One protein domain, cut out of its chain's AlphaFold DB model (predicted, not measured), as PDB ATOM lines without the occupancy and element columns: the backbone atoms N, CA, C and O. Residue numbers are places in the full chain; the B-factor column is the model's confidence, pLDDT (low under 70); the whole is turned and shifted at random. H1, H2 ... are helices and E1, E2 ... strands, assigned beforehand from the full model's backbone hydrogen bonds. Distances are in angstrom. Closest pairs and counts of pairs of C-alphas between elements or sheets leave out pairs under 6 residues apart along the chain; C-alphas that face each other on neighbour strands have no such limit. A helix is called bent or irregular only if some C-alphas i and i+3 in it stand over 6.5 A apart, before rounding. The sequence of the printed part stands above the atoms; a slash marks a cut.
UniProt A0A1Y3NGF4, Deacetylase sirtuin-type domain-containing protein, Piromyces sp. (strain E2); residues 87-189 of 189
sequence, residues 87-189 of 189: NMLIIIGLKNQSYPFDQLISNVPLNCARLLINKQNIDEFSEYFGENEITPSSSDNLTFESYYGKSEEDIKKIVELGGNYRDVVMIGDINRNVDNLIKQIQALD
ATOM      1  N   ASN A  87      82.645  24.680 146.545       91.06
ATOM      2  CA  ASN A  87      82.340  26.114 146.483       91.06
ATOM      3  C   ASN A  87      83.597  26.995 146.492       91.06
ATOM      4  O   ASN A  87      83.521  28.173 146.130       91.06
ATOM      5  N   MET A  88      84.731  26.431 146.914       92.31
ATOM      6  CA  MET A  88      86.021  27.102 146.964       92.31
ATOM      7  C   MET A  88      87.160  26.114 146.690       92.31
ATOM      8  O   MET A  88      87.166  25.013 147.237       92.31
ATOM      9  N   LEU A  89      88.137  26.541 145.893       92.81
ATOM     10  CA  LEU A  89      89.398  25.847 145.654       92.81
ATOM     11  C   LEU A  89      90.553  26.723 146.146       92.81
ATOM     12  O   LEU A  89      90.633  27.895 145.791       92.81
ATOM     13  N   ILE A  90      91.457  26.158 146.946       94.12
ATOM     14  CA  ILE A  90      92.666  26.846 147.412       94.12
ATOM     15  C   ILE A  90      93.879  26.095 146.872       94.12
ATOM     16  O   ILE A  90      94.040  24.902 147.121       94.12
ATOM     17  N   ILE A  91      94.729  26.805 146.141       93.19
ATOM     18  CA  ILE A  91      95.915  26.276 145.475       93.19
ATOM     19  C   ILE A  91      97.127  26.951 146.103       93.19
ATOM     20  O   ILE A  91      97.271  28.169 146.025       93.19
ATOM     21  N   ILE A  92      98.007  26.168 146.727       94.50
ATOM     22  CA  ILE A  92      99.183  26.688 147.431       94.50
ATOM     23  C   ILE A  92     100.437  25.997 146.901       94.50
ATOM     24  O   ILE A  92     100.540  24.774 146.948       94.50
ATOM     25  N   GLY A  93     101.402  26.780 146.411       92.31
ATOM     26  CA  GLY A  93     102.732  26.275 146.046       92.31
ATOM     27  C   GLY A  93     102.779  25.299 144.865       92.31
ATOM     28  O   GLY A  93     103.678  24.460 144.802       92.31
ATOM     29  N   LEU A  94     101.828  25.388 143.933       89.62
ATOM     30  CA  LEU A  94     101.797  24.535 142.747       89.62
ATOM     31  C   LEU A  94     102.847  24.987 141.719       89.62
ATOM     32  O   LEU A  94     102.876  26.145 141.308       89.62
ATOM     33  N   LYS A  95     103.720  24.065 141.294       78.12
ATOM     34  CA  LYS A  95     104.796  24.345 140.325       78.12
ATOM     35  C   LYS A  95     104.489  23.866 138.902       78.12
ATOM     36  O   LYS A  95     104.928  24.504 137.954       78.12
ATOM     37  N   ASN A  96     103.784  22.743 138.757       64.88
ATOM     38  CA  ASN A  96     103.583  22.084 137.468       64.88
ATOM     39  C   ASN A  96     102.122  22.209 137.031       64.88
ATOM     40  O   ASN A  96     101.230  21.756 137.743       64.88
ATOM     41  N   GLN A  97     101.926  22.793 135.853       66.31
ATOM     42  CA  GLN A  97     100.643  22.981 135.173       66.31
ATOM     43  C   GLN A  97     100.567  21.987 134.022       66.31
ATOM     44  O   GLN A  97     100.636  22.321 132.845       66.31
ATOM     45  N   SER A  98     100.603  20.713 134.377       75.06
ATOM     46  CA  SER A  98     100.476  19.642 133.406       75.06
ATOM     47  C   SER A  98      99.429  18.673 133.892       75.06
ATOM     48  O   SER A  98      99.226  18.526 135.105       75.06
ATOM     49  N   TYR A  99      98.851  17.958 132.936       81.12
ATOM     50  CA  TYR A  99      97.997  16.823 133.217       81.12
ATOM     51  C   TYR A  99      98.576  15.959 134.346       81.12
ATOM     52  O   TYR A  99      99.766  15.615 134.294       81.12
ATOM     53  N   PRO A 100      97.787  15.629 135.382       83.88
ATOM     54  CA  PRO A 100      96.342  15.863 135.546       83.88
ATOM     55  C   PRO A 100      95.974  17.051 136.470       83.88
ATOM     56  O   PRO A 100      94.825  17.168 136.885       83.88
ATOM     57  N   PHE A 101      96.928  17.890 136.890       85.06
ATOM     58  CA  PHE A 101      96.666  18.935 137.899       85.06
ATOM     59  C   PHE A 101      95.823  20.097 137.355       85.06
ATOM     60  O   PHE A 101      95.000  20.650 138.083       85.06
ATOM     61  N   ASP A 102      96.006  20.424 136.080       84.94
ATOM     62  CA  ASP A 102      95.201  21.373 135.300       84.94
ATOM     63  C   ASP A 102      93.698  21.032 135.341       84.94
ATOM     64  O   ASP A 102      92.844  21.917 135.466       84.94
ATOM     65  N   GLN A 103      93.366  19.736 135.328       85.75
ATOM     66  CA  GLN A 103      91.990  19.246 135.420       85.75
ATOM     67  C   GLN A 103      91.344  19.609 136.757       85.75
ATOM     68  O   GLN A 103      90.194  20.029 136.776       85.75
ATOM     69  N   LEU A 104      92.069  19.552 137.880       86.69
ATOM     70  CA  LEU A 104      91.509  19.953 139.182       86.69
ATOM     71  C   LEU A 104      91.139  21.432 139.230       86.69
ATOM     72  O   LEU A 104      90.182  21.811 139.902       86.69
ATOM     73  N   ILE A 105      91.906  22.267 138.535       87.12
ATOM     74  CA  ILE A 105      91.697  23.715 138.498       87.12
ATOM     75  C   ILE A 105      90.531  24.066 137.566       87.12
ATOM     76  O   ILE A 105      89.804  25.032 137.827       87.12
ATOM     77  N   SER A 106      90.344  23.270 136.511       82.75
ATOM     78  CA  SER A 106      89.354  23.489 135.452       82.75
ATOM     79  C   SER A 106      88.001  22.813 135.717       82.75
ATOM     80  O   SER A 106      86.972  23.344 135.307       82.75
ATOM     81  N   ASN A 107      87.969  21.695 136.454       85.81
ATOM     82  CA  ASN A 107      86.759  20.890 136.705       85.81
ATOM     83  C   ASN A 107      85.931  21.364 137.914       85.81
ATOM     84  O   ASN A 107      85.002  20.678 138.356       85.81
ATOM     85  N   VAL A 108      86.245  22.539 138.467       87.56
ATOM     86  CA  VAL A 108      85.408  23.162 139.499       87.56
ATOM     87  C   VAL A 108      84.197  23.873 138.878       87.56
ATOM     88  O   VAL A 108      84.260  24.341 137.740       87.56
ATOM     89  N   PRO A 109      83.076  24.006 139.607       86.06
ATOM     90  CA  PRO A 109      81.914  24.750 139.129       86.06
ATOM     91  C   PRO A 109      82.255  26.203 138.759       86.06
ATOM     92  O   PRO A 109      83.069  26.837 139.422       86.06
ATOM     93  N   LEU A 110      81.562  26.783 137.771       79.50
ATOM     94  CA  LEU A 110      81.782  28.178 137.331       79.50
ATOM     95  C   LEU A 110      81.624  29.214 138.456       79.50
ATOM     96  O   LEU A 110      82.218  30.286 138.416       79.50
ATOM     97  N   ASN A 111      80.796  28.916 139.459       82.75
ATOM     98  CA  ASN A 111      80.582  29.771 140.624       82.75
ATOM     99  C   ASN A 111      81.539  29.463 141.789       82.75
ATOM    100  O   ASN A 111      81.457  30.141 142.818       82.75
ATOM    101  N   CYS A 112      82.421  28.469 141.668       89.06
ATOM    102  CA  CYS A 112      83.437  28.157 142.667       89.06
ATOM    103  C   CYS A 112      84.463  29.291 142.726       89.06
ATOM    104  O   CYS A 112      85.008  29.692 141.701       89.06
ATOM    105  N   ALA A 113      84.744  29.821 143.915       89.81
ATOM    106  CA  ALA A 113      85.849  30.765 144.077       89.81
ATOM    107  C   ALA A 113      87.182  30.006 144.039       89.81
ATOM    108  O   ALA A 113      87.277  28.922 144.615       89.81
ATOM    109  N   ARG A 114      88.219  30.549 143.397       90.31
ATOM    110  CA  ARG A 114      89.556  29.938 143.403       90.31
ATOM    111  C   ARG A 114      90.569  30.916 143.982       90.31
ATOM    112  O   ARG A 114      90.588  32.079 143.604       90.31
ATOM    113  N   LEU A 115      91.401  30.453 144.905       91.31
ATOM    114  CA  LEU A 115      92.468  31.237 145.516       91.31
ATOM    115  C   LEU A 115      93.814  30.599 145.183       91.31
ATOM    116  O   LEU A 115      94.077  29.475 145.605       91.31
ATOM    117  N   LEU A 116      94.669  31.327 144.474       90.81
ATOM    118  CA  LEU A 116      96.040  30.921 144.184       90.81
ATOM    119  C   LEU A 116      97.015  31.661 145.101       90.81
ATOM    120  O   LEU A 116      97.111  32.882 145.039       90.81
ATOM    121  N   ILE A 117      97.784  30.928 145.903       91.75
ATOM    122  CA  ILE A 117      98.913  31.453 146.677       91.75
ATOM    123  C   ILE A 117     100.185  30.785 146.169       91.75
ATOM    124  O   ILE A 117     100.460  29.618 146.463       91.75
ATOM    125  N   ASN A 118     100.975  31.507 145.381       91.06
ATOM    126  CA  ASN A 118     102.127  30.905 144.721       91.06
ATOM    127  C   ASN A 118     103.271  31.892 144.497       91.06
ATOM    128  O   ASN A 118     103.092  33.102 144.568       91.06
ATOM    129  N   LYS A 119     104.463  31.379 144.184       88.31
ATOM    130  CA  LYS A 119     105.604  32.238 143.831       88.31
ATOM    131  C   LYS A 119     105.440  32.946 142.494       88.31
ATOM    132  O   LYS A 119     105.976  34.034 142.326       88.31
ATOM    133  N   GLN A 120     104.754  32.307 141.554       84.31
ATOM    134  CA  GLN A 120     104.527  32.786 140.195       84.31
ATOM    135  C   GLN A 120     103.096  32.449 139.787       84.31
ATOM    136  O   GLN A 120     102.480  31.548 140.369       84.31
ATOM    137  N   ASN A 121     102.571  33.188 138.813       82.81
ATOM    138  CA  ASN A 121     101.259  32.891 138.257       82.81
ATOM    139  C   ASN A 121     101.266  31.539 137.522       82.81
ATOM    140  O   ASN A 121     102.332  31.010 137.191       82.81
ATOM    141  N   ILE A 122     100.078  30.985 137.307       83.62
ATOM    142  CA  ILE A 122      99.872  29.752 136.551       83.62
ATOM    143  C   ILE A 122      98.935  29.997 135.371       83.62
ATOM    144  O   ILE A 122      98.152  30.946 135.410       83.62
ATOM    145  N   ASP A 123      99.029  29.175 134.332       81.38
ATOM    146  CA  ASP A 123      98.366  29.384 133.045       81.38
ATOM    147  C   ASP A 123      96.846  29.502 133.184       81.38
ATOM    148  O   ASP A 123      96.243  30.417 132.627       81.38
ATOM    149  N   GLU A 124      96.232  28.701 134.057       79.38
ATOM    150  CA  GLU A 124      94.785  28.724 134.316       79.38
ATOM    151  C   GLU A 124      94.284  30.035 134.956       79.38
ATOM    152  O   GLU A 124      93.072  30.256 135.078       79.38
ATOM    153  N   PHE A 125      95.209  30.891 135.395       76.62
ATOM    154  CA  PHE A 125      94.953  32.230 135.914       76.62
ATOM    155  C   PHE A 125      95.586  33.317 135.024       76.62
ATOM    156  O   PHE A 125      95.140  34.461 135.057       76.62
ATOM    157  N   SER A 126      96.609  33.020 134.215       67.06
ATOM    158  CA  SER A 126      97.412  34.029 133.509       67.06
ATOM    159  C   SER A 126      96.671  34.723 132.361       67.06
ATOM    160  O   SER A 126      96.914  35.910 132.121       67.06
ATOM    161  N   GLU A 127      95.721  34.039 131.716       57.59
ATOM    162  CA  GLU A 127      95.046  34.512 130.496       57.59
ATOM    163  C   GLU A 127      94.294  35.849 130.662       57.59
ATOM    164  O   GLU A 127      94.071  36.560 129.680       57.59
ATOM    165  N   TYR A 128      93.952  36.250 131.894       56.97
ATOM    166  CA  TYR A 128      93.100  37.425 132.149       56.97
ATOM    167  C   TYR A 128      93.724  38.497 133.038       56.97
ATOM    168  O   TYR A 128      93.248  39.636 133.040       56.97
ATOM    169  N   PHE A 129      94.801  38.174 133.758       56.94
ATOM    170  CA  PHE A 129      95.505  39.153 134.590       56.94
ATOM    171  C   PHE A 129      96.547  39.977 133.806       56.94
ATOM    172  O   PHE A 129      96.897  41.059 134.266       56.94
ATOM    173  N   GLY A 130      96.938  39.564 132.587       45.16
ATOM    174  CA  GLY A 130      97.812  40.323 131.672       45.16
ATOM    175  C   GLY A 130      99.207  40.666 132.229       45.16
ATOM    176  O   GLY A 130      99.497  40.453 133.399       45.16
ATOM    177  N   GLU A 131     100.091  41.240 131.403       43.91
ATOM    178  CA  GLU A 131     101.435  41.703 131.828       43.91
ATOM    179  C   GLU A 131     101.408  42.882 132.823       43.91
ATOM    180  O   GLU A 131     102.444  43.285 133.348       43.91
ATOM    181  N   ASN A 132     100.223  43.418 133.134       43.03
ATOM    182  CA  ASN A 132     100.033  44.313 134.269       43.03
ATOM    183  C   ASN A 132      99.894  43.467 135.534       43.03
ATOM    184  O   ASN A 132      98.833  43.412 136.157       43.03
ATOM    185  N   GLU A 133     100.989  42.801 135.896       46.19
ATOM    186  CA  GLU A 133     101.151  42.217 137.214       46.19
ATOM    187  C   GLU A 133     100.768  43.283 138.249       46.19
ATOM    188  O   GLU A 133     101.435  44.314 138.371       46.19
ATOM    189  N   ILE A 134      99.722  43.038 139.042       45.19
ATOM    190  CA  ILE A 134      99.602  43.702 140.341       45.19
ATOM    191  C   ILE A 134     100.692  43.073 141.211       45.19
ATOM    192  O   ILE A 134     100.452  42.205 142.048       45.19
ATOM    193  N   THR A 135     101.937  43.460 140.946       38.78
ATOM    194  CA  THR A 135     103.020  43.270 141.894       38.78
ATOM    195  C   THR A 135     102.697  44.156 143.094       38.78
ATOM    196  O   THR A 135     102.295  45.308 142.915       38.78
ATOM    197  N   PRO A 136     102.860  43.673 144.336       37.75
ATOM    198  CA  PRO A 136     103.059  44.575 145.455       37.75
ATOM    199  C   PRO A 136     104.277  45.427 145.095       37.75
ATOM    200  O   PRO A 136     105.413  44.953 145.192       37.75
ATOM    201  N   SER A 137     104.060  46.653 144.619       34.97
ATOM    202  CA  SER A 137     105.124  47.638 144.524       34.97
ATOM    203  C   SER A 137     105.743  47.699 145.916       34.97
ATOM    204  O   SER A 137     105.075  47.918 146.928       34.97
ATOM    205  N   SER A 138     107.041  47.430 145.990       41.25
ATOM    206  CA  SER A 138     107.810  47.354 147.235       41.25
ATOM    207  C   SER A 138     107.876  48.687 148.003       41.25
ATOM    208  O   SER A 138     108.579  48.779 149.008       41.25
ATOM    209  N   SER A 139     107.140  49.707 147.557       38.94
ATOM    210  CA  SER A 139     107.010  51.026 148.167       38.94
ATOM    211  C   SER A 139     105.637  51.313 148.777       38.94
ATOM    212  O   SER A 139     105.549  52.227 149.597       38.94
ATOM    213  N   ASP A 140     104.585  50.560 148.441       34.09
ATOM    214  CA  ASP A 140     103.234  50.918 148.868       34.09
ATOM    215  C   ASP A 140     102.777  50.051 150.042       34.09
ATOM    216  O   ASP A 140     102.340  48.908 149.910       34.09
ATOM    217  N   ASN A 141     102.812  50.654 151.233       38.28
ATOM    218  CA  ASN A 141     102.168  50.164 152.457       38.28
ATOM    219  C   ASN A 141     100.618  50.151 152.361       38.28
ATOM    220  O   ASN A 141      99.932  50.287 153.370       38.28
ATOM    221  N   LEU A 142     100.058  49.988 151.158       36.66
ATOM    222  CA  LEU A 142      98.626  49.936 150.850       36.66
ATOM    223  C   LEU A 142      98.284  48.646 150.083       36.66
ATOM    224  O   LEU A 142      97.602  48.661 149.068       36.66
ATOM    225  N   THR A 143      98.746  47.494 150.566       40.28
ATOM    226  CA  THR A 143      98.335  46.167 150.060       40.28
ATOM    227  C   THR A 143      97.346  45.501 151.011       40.28
ATOM    228  O   THR A 143      97.541  44.374 151.459       40.28
ATOM    229  N   PHE A 144      96.280  46.231 151.346       38.66
ATOM    230  CA  PHE A 144      95.160  45.699 152.130       38.66
ATOM    231  C   PHE A 144      93.858  45.586 151.317       38.66
ATOM    232  O   PHE A 144      93.083  44.672 151.568       38.66
ATOM    233  N   GLU A 145      93.647  46.430 150.298       36.00
ATOM    234  CA  GLU A 145      92.379  46.483 149.541       36.00
ATOM    235  C   GLU A 145      92.477  45.985 148.086       36.00
ATOM    236  O   GLU A 145      91.467  45.581 147.516       36.00
ATOM    237  N   SER A 146      93.669  45.923 147.475       42.31
ATOM    238  CA  SER A 146      93.797  45.592 146.041       42.31
ATOM    239  C   SER A 146      93.505  44.127 145.683       42.31
ATOM    240  O   SER A 146      93.240  43.826 144.523       42.31
ATOM    241  N   TYR A 147      93.518  43.212 146.657       48.12
ATOM    242  CA  TYR A 147      93.222  41.790 146.422       48.12
ATOM    243  C   TYR A 147      91.725  41.454 146.535       48.12
ATOM    244  O   TYR A 147      91.276  40.460 145.967       48.12
ATOM    245  N   TYR A 148      90.945  42.294 147.226       53.25
ATOM    246  CA  TYR A 148      89.521  42.095 147.514       53.25
ATOM    247  C   TYR A 148      88.684  43.238 146.930       53.25
ATOM    248  O   TYR A 148      88.046  43.998 147.649       53.25
ATOM    249  N   GLY A 149      88.677  43.380 145.607       59.06
ATOM    250  CA  GLY A 149      87.861  44.420 144.985       59.06
ATOM    251  C   GLY A 149      88.199  44.636 143.528       59.06
ATOM    252  O   GLY A 149      88.815  45.634 143.178       59.06
ATOM    253  N   LYS A 150      87.793  43.697 142.671       70.75
ATOM    254  CA  LYS A 150      87.811  43.942 141.228       70.75
ATOM    255  C   LYS A 150      86.791  45.028 140.906       70.75
ATOM    256  O   LYS A 150      85.657  44.946 141.388       70.75
ATOM    257  N   SER A 151      87.171  46.016 140.101       76.25
ATOM    258  CA  SER A 151      86.201  46.990 139.596       76.25
ATOM    259  C   SER A 151      85.177  46.298 138.683       76.25
ATOM    260  O   SER A 151      85.414  45.195 138.183       76.25
ATOM    261  N   GLU A 152      84.031  46.933 138.426       76.25
ATOM    262  CA  GLU A 152      83.070  46.401 137.446       76.25
ATOM    263  C   GLU A 152      83.693  46.225 136.052       76.25
ATOM    264  O   GLU A 152      83.308  45.318 135.315       76.25
ATOM    265  N   GLU A 153      84.653  47.078 135.688       79.06
ATOM    266  CA  GLU A 153      85.385  47.005 134.421       79.06
ATOM    267  C   GLU A 153      86.306  45.781 134.382       79.06
ATOM    268  O   GLU A 153      86.290  45.034 133.402       79.06
ATOM    269  N   ASP A 154      87.028  45.509 135.473       75.50
ATOM    270  CA  ASP A 154      87.875  44.316 135.600       75.50
ATOM    271  C   ASP A 154      87.044  43.033 135.554       75.50
ATOM    272  O   ASP A 154      87.416  42.072 134.883       75.50
ATOM    273  N   ILE A 155      85.889  43.018 136.231       76.12
ATOM    274  CA  ILE A 155      84.963  41.879 136.199       76.12
ATOM    275  C   ILE A 155      84.479  41.635 134.771       76.12
ATOM    276  O   ILE A 155      84.528  40.495 134.308       76.12
ATOM    277  N   LYS A 156      84.038  42.683 134.061       77.88
ATOM    278  CA  LYS A 156      83.593  42.564 132.664       77.88
ATOM    279  C   LYS A 156      84.700  42.003 131.783       77.88
ATOM    280  O   LYS A 156      84.452  41.032 131.078       77.88
ATOM    281  N   LYS A 157      85.919  42.537 131.888       79.25
ATOM    282  CA  LYS A 157      87.074  42.067 131.115       79.25
ATOM    283  C   LYS A 157      87.397  40.596 131.392       79.25
ATOM    284  O   LYS A 157      87.617  39.837 130.456       79.25
ATOM    285  N   ILE A 158      87.405  40.181 132.660       75.44
ATOM    286  CA  ILE A 158      87.656  38.780 133.032       75.44
ATOM    287  C   ILE A 158      86.583  37.871 132.432       75.44
ATOM    288  O   ILE A 158      86.920  36.865 131.819       75.44
ATOM    289  N   VAL A 159      85.307  38.242 132.561       78.12
ATOM    290  CA  VAL A 159      84.191  37.455 132.015       78.12
ATOM    291  C   VAL A 159      84.239  37.393 130.484       78.12
ATOM    292  O   VAL A 159      84.038  36.319 129.927       78.12
ATOM    293  N   GLU A 160      84.529  38.504 129.798       80.44
ATOM    294  CA  GLU A 160      84.640  38.570 128.329       80.44
ATOM    295  C   GLU A 160      85.728  37.657 127.775       80.44
ATOM    296  O   GLU A 160      85.564  37.069 126.706       80.44
ATOM    297  N   LEU A 161      86.831  37.530 128.505       76.62
ATOM    298  CA  LEU A 161      87.931  36.676 128.102       76.62
ATOM    299  C   LEU A 161      87.695  35.195 128.482       76.62
ATOM    300  O   LEU A 161      88.398  34.325 127.975       76.62
ATOM    301  N   GLY A 162      86.666  34.889 129.284       74.06
ATOM    302  CA  GLY A 162      86.288  33.526 129.692       74.06
ATOM    303  C   GLY A 162      86.729  33.131 131.106       74.06
ATOM    304  O   GLY A 162      86.585  31.974 131.498       74.06
ATOM    305  N   GLY A 163      87.243  34.082 131.884       75.12
ATOM    306  CA  GLY A 163      87.775  33.857 133.220       75.12
ATOM    307  C   GLY A 163      86.748  33.866 134.340       75.12
ATOM    308  O   GLY A 163      85.615  34.337 134.213       75.12
ATOM    309  N   ASN A 164      87.184  33.379 135.499       80.88
ATOM    310  CA  ASN A 164      86.372  33.366 136.704       80.88
ATOM    311  C   ASN A 164      86.607  34.645 137.520       80.88
ATOM    312  O   ASN A 164      87.631  34.836 138.174       80.88
ATOM    313  N   TYR A 165      85.617  35.539 137.519       78.62
ATOM    314  CA  TYR A 165      85.687  36.817 138.235       78.62
ATOM    315  C   TYR A 165      85.873  36.671 139.757       78.62
ATOM    316  O   TYR A 165      86.269  37.637 140.419       78.62
ATOM    317  N   ARG A 166      85.614  35.484 140.324       84.94
ATOM    318  CA  ARG A 166      85.806  35.175 141.750       84.94
ATOM    319  C   ARG A 166      87.226  34.716 142.083       84.94
ATOM    320  O   ARG A 166      87.509  34.510 143.260       84.94
ATOM    321  N   ASP A 167      88.103  34.580 141.094       85.06
ATOM    322  CA  ASP A 167      89.485  34.160 141.320       85.06
ATOM    323  C   ASP A 167      90.288  35.215 142.071       85.06
ATOM    324  O   ASP A 167      90.254  36.395 141.732       85.06
ATOM    325  N   VAL A 168      91.061  34.801 143.062       85.06
ATOM    326  CA  VAL A 168      91.990  35.666 143.787       85.06
ATOM    327  C   VAL A 168      93.385  35.083 143.636       85.06
ATOM    328  O   VAL A 168      93.586  33.882 143.802       85.06
ATOM    329  N   VAL A 169      94.354  35.936 143.318       84.12
ATOM    330  CA  VAL A 169      95.740  35.525 143.096       84.12
ATOM    331  C   VAL A 169      96.653  36.312 144.026       84.12
ATOM    332  O   VAL A 169      96.632  37.537 144.030       84.12
ATOM    333  N   MET A 170      97.467  35.602 144.802       86.19
ATOM    334  CA  MET A 170      98.467  36.134 145.723       86.19
ATOM    335  C   MET A 170      99.850  35.621 145.307       86.19
ATOM    336  O   MET A 170     100.290  34.548 145.735       86.19
ATOM    337  N   ILE A 171     100.535  36.391 144.457       85.25
ATOM    338  CA  ILE A 171     101.885  36.060 143.983       85.25
ATOM    339  C   ILE A 171     102.948  36.550 144.975       85.25
ATOM    340  O   ILE A 171     102.784  37.582 145.626       85.25
ATOM    341  N   GLY A 172     104.046  35.806 145.106       85.44
ATOM    342  CA  GLY A 172     105.218  36.196 145.888       85.44
ATOM    343  C   GLY A 172     105.604  35.156 146.936       85.44
ATOM    344  O   GLY A 172     105.538  33.950 146.697       85.44
ATOM    345  N   ASP A 173     106.065  35.606 148.103       89.31
ATOM    346  CA  ASP A 173     106.406  34.681 149.184       89.31
ATOM    347  C   ASP A 173     105.142  33.987 149.721       89.31
ATOM    348  O   ASP A 173     104.248  34.627 150.275       89.31
ATOM    349  N   ILE A 174     105.078  32.665 149.538       92.00
ATOM    350  CA  ILE A 174     103.907  31.845 149.869       92.00
ATOM    351  C   ILE A 174     103.586  31.922 151.363       92.00
ATOM    352  O   ILE A 174     102.428  32.113 151.721       92.00
ATOM    353  N   ASN A 175     104.594  31.811 152.234       92.81
ATOM    354  CA  ASN A 175     104.378  31.801 153.681       92.81
ATOM    355  C   ASN A 175     103.871  33.162 154.157       92.81
ATOM    356  O   ASN A 175     102.880  33.230 154.879       92.81
ATOM    357  N   ARG A 176     104.481  34.252 153.678       90.81
ATOM    358  CA  ARG A 176     104.022  35.614 153.983       90.81
ATOM    359  C   ARG A 176     102.574  35.838 153.545       90.81
ATOM    360  O   ARG A 176     101.810  36.467 154.275       90.81
ATOM    361  N   ASN A 177     102.195  35.344 152.367       89.12
ATOM    362  CA  ASN A 177     100.829  35.470 151.859       89.12
ATOM    363  C   ASN A 177      99.830  34.651 152.692       89.12
ATOM    364  O   ASN A 177      98.759  35.164 153.015       89.12
ATOM    365  N   VAL A 178     100.197  33.435 153.107       92.69
ATOM    366  CA  VAL A 178      99.396  32.617 154.034       92.69
ATOM    367  C   VAL A 178      99.227  33.316 155.389       92.69
ATOM    368  O   VAL A 178      98.102  33.431 155.873       92.69
ATOM    369  N   ASP A 179     100.300  33.858 155.968       91.31
ATOM    370  CA  ASP A 179     100.247  34.580 157.246       91.31
ATOM    371  C   ASP A 179      99.342  35.817 157.171       91.31
ATOM    372  O   ASP A 179      98.573  36.101 158.093       91.31
ATOM    373  N   ASN A 180      99.424  36.568 156.070       86.88
ATOM    374  CA  ASN A 180      98.566  37.727 155.840       86.88
ATOM    375  C   ASN A 180      97.093  37.323 155.727       86.88
ATOM    376  O   ASN A 180      96.242  37.971 156.338       86.88
ATOM    377  N   LEU A 181      96.795  36.246 154.994       87.81
ATOM    378  CA  LEU A 181      95.437  35.726 154.863       87.81
ATOM    379  C   LEU A 181      94.868  35.294 156.221       87.81
ATOM    380  O   LEU A 181      93.744  35.656 156.557       87.81
ATOM    381  N   ILE A 182      95.653  34.578 157.032       90.56
ATOM    382  CA  ILE A 182      95.235  34.161 158.379       90.56
ATOM    383  C   ILE A 182      94.919  35.379 159.253       90.56
ATOM    384  O   ILE A 182      93.870  35.405 159.896       90.56
ATOM    385  N   LYS A 183      95.775  36.410 159.247       88.56
ATOM    386  CA  LYS A 183      95.534  37.648 160.010       88.56
ATOM    387  C   LYS A 183      94.247  38.351 159.592       88.56
ATOM    388  O   LYS A 183      93.553  38.887 160.446       88.56
ATOM    389  N   GLN A 184      93.939  38.366 158.296       82.94
ATOM    390  CA  GLN A 184      92.702  38.959 157.791       82.94
ATOM    391  C   GLN A 184      91.481  38.176 158.260       82.94
ATOM    392  O   GLN A 184      90.542  38.784 158.756       82.94
ATOM    393  N   ILE A 185      91.516  36.843 158.166       85.06
ATOM    394  CA  ILE A 185      90.421  35.986 158.639       85.06
ATOM    395  C   ILE A 185      90.175  36.213 160.135       85.06
ATOM    396  O   ILE A 185      89.040  36.419 160.540       85.06
ATOM    397  N   GLN A 186      91.236  36.269 160.940       86.12
ATOM    398  CA  GLN A 186      91.141  36.508 162.385       86.12
ATOM    399  C   GLN A 186      90.639  37.908 162.761       86.12
ATOM    400  O   GLN A 186      90.184  38.099 163.879       86.12
ATOM    401  N   ALA A 187      90.764  38.892 161.869       82.75
ATOM    402  CA  ALA A 187      90.266  40.247 162.094       82.75
ATOM    403  C   ALA A 187      88.783  40.417 161.711       82.75
ATOM    404  O   ALA A 187      88.219  41.485 161.950       82.75
ATOM    405  N   LEU A 188      88.179  39.405 161.073       77.50
ATOM    406  CA  LEU A 188      86.754  39.378 160.727       77.50
ATOM    407  C   LEU A 188      85.877  38.803 161.855       77.50
ATOM    408  O   LEU A 188      84.661  38.988 161.801       77.50
ATOM    409  N   ASP A 189      86.491  38.140 162.840       51.78
ATOM    410  CA  ASP A 189      85.866  37.624 164.068       51.78
ATOM    411  C   ASP A 189      85.939  38.650 165.217       51.78
ATOM    412  O   ASP A 189      84.964  38.726 166.005       51.78
TER     413      ASP A 189
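This is residues 87 to 189 of the 189 residues of the protein "Deacetylase sirtuin-type domain-containing protein" of Piromyces sp. (strain E2) (UniProt A0A1Y3NGF4). A small core sheet of three parallel strands, in the order E1, E2, E3, has H4 running along one face, while H1 and H2 graze the sheet and H3 packs on H2, away from the strands. Residues 137 to 142 stick out from the long link between H2 and H3. The 103 printed residues hold four named helices and three named strands, in the order E1 H1 E2 H2 H3 E3 H4; the class is mixed, with under half of the residues in named elements. The whole is compact, with a radius of gyration of the C-alphas of 13.9 A and spans of 36, 30 and 29 A.

E1, residues 88 to 92, is parallel to E2, residues 113 to 118; N 89 and O 113 are 2.8 A apart, within hydrogen-bond range. H1, residues 101 to 106, only grazes the sheet, as does H2, residues 123 to 129. They only just touch, with 3 pairs of C-alphas within 8 A, closest at Ile 105 and Glu 124, 7.2 A. H2 and H3, residues 152 to 161, form a helical hairpin; their closest C-alphas, Tyr 128 and Ile 158, are 5.7 A apart. E3, residues 168 to 171, is parallel to E2, with N 168 and O 114 2.8 A apart. E1, H1, E2 and E2, H2 H3, E3 are strand-helix-strand units, helices linking parallel neighbour strands, with right-handed crossovers. H4, residues 174 to 186, forms two layers with the sheet, a helix on one face; its height is 11.0 A, and it lies over E2, along the strands at 11 degrees on the local plane. The closest C-alphas of E2 and H4, Asn 118 and Ile 174, are 5.5 A apart. Every O i to N i+4 pair is within hydrogen-bond range in H3 and H4, but 1 of 2 in H1 and 0 of 3 in H2, where 1 of 4 O i to N i+3 pairs is.

E1 begins at C-alpha 88 (86.021, 27.102, 146.964). E2 is 16.3 A long and H3 14.3 A. H2 is only just irregular, with C-alphas 124 and 127 6.9 A apart. H4, 18.5 A long, ends at C-alpha 186 (91.141, 36.508, 162.385).

The C-alphas farthest apart, Tyr 99 and Asp 189, are 39.1 A apart. The printed part has no cut, and the long link, from H2 to H3, has 22 residues. The mean pLDDT of the printed part is 74.7; residues 96 to 97, 126 to 149 and 189 are under 70.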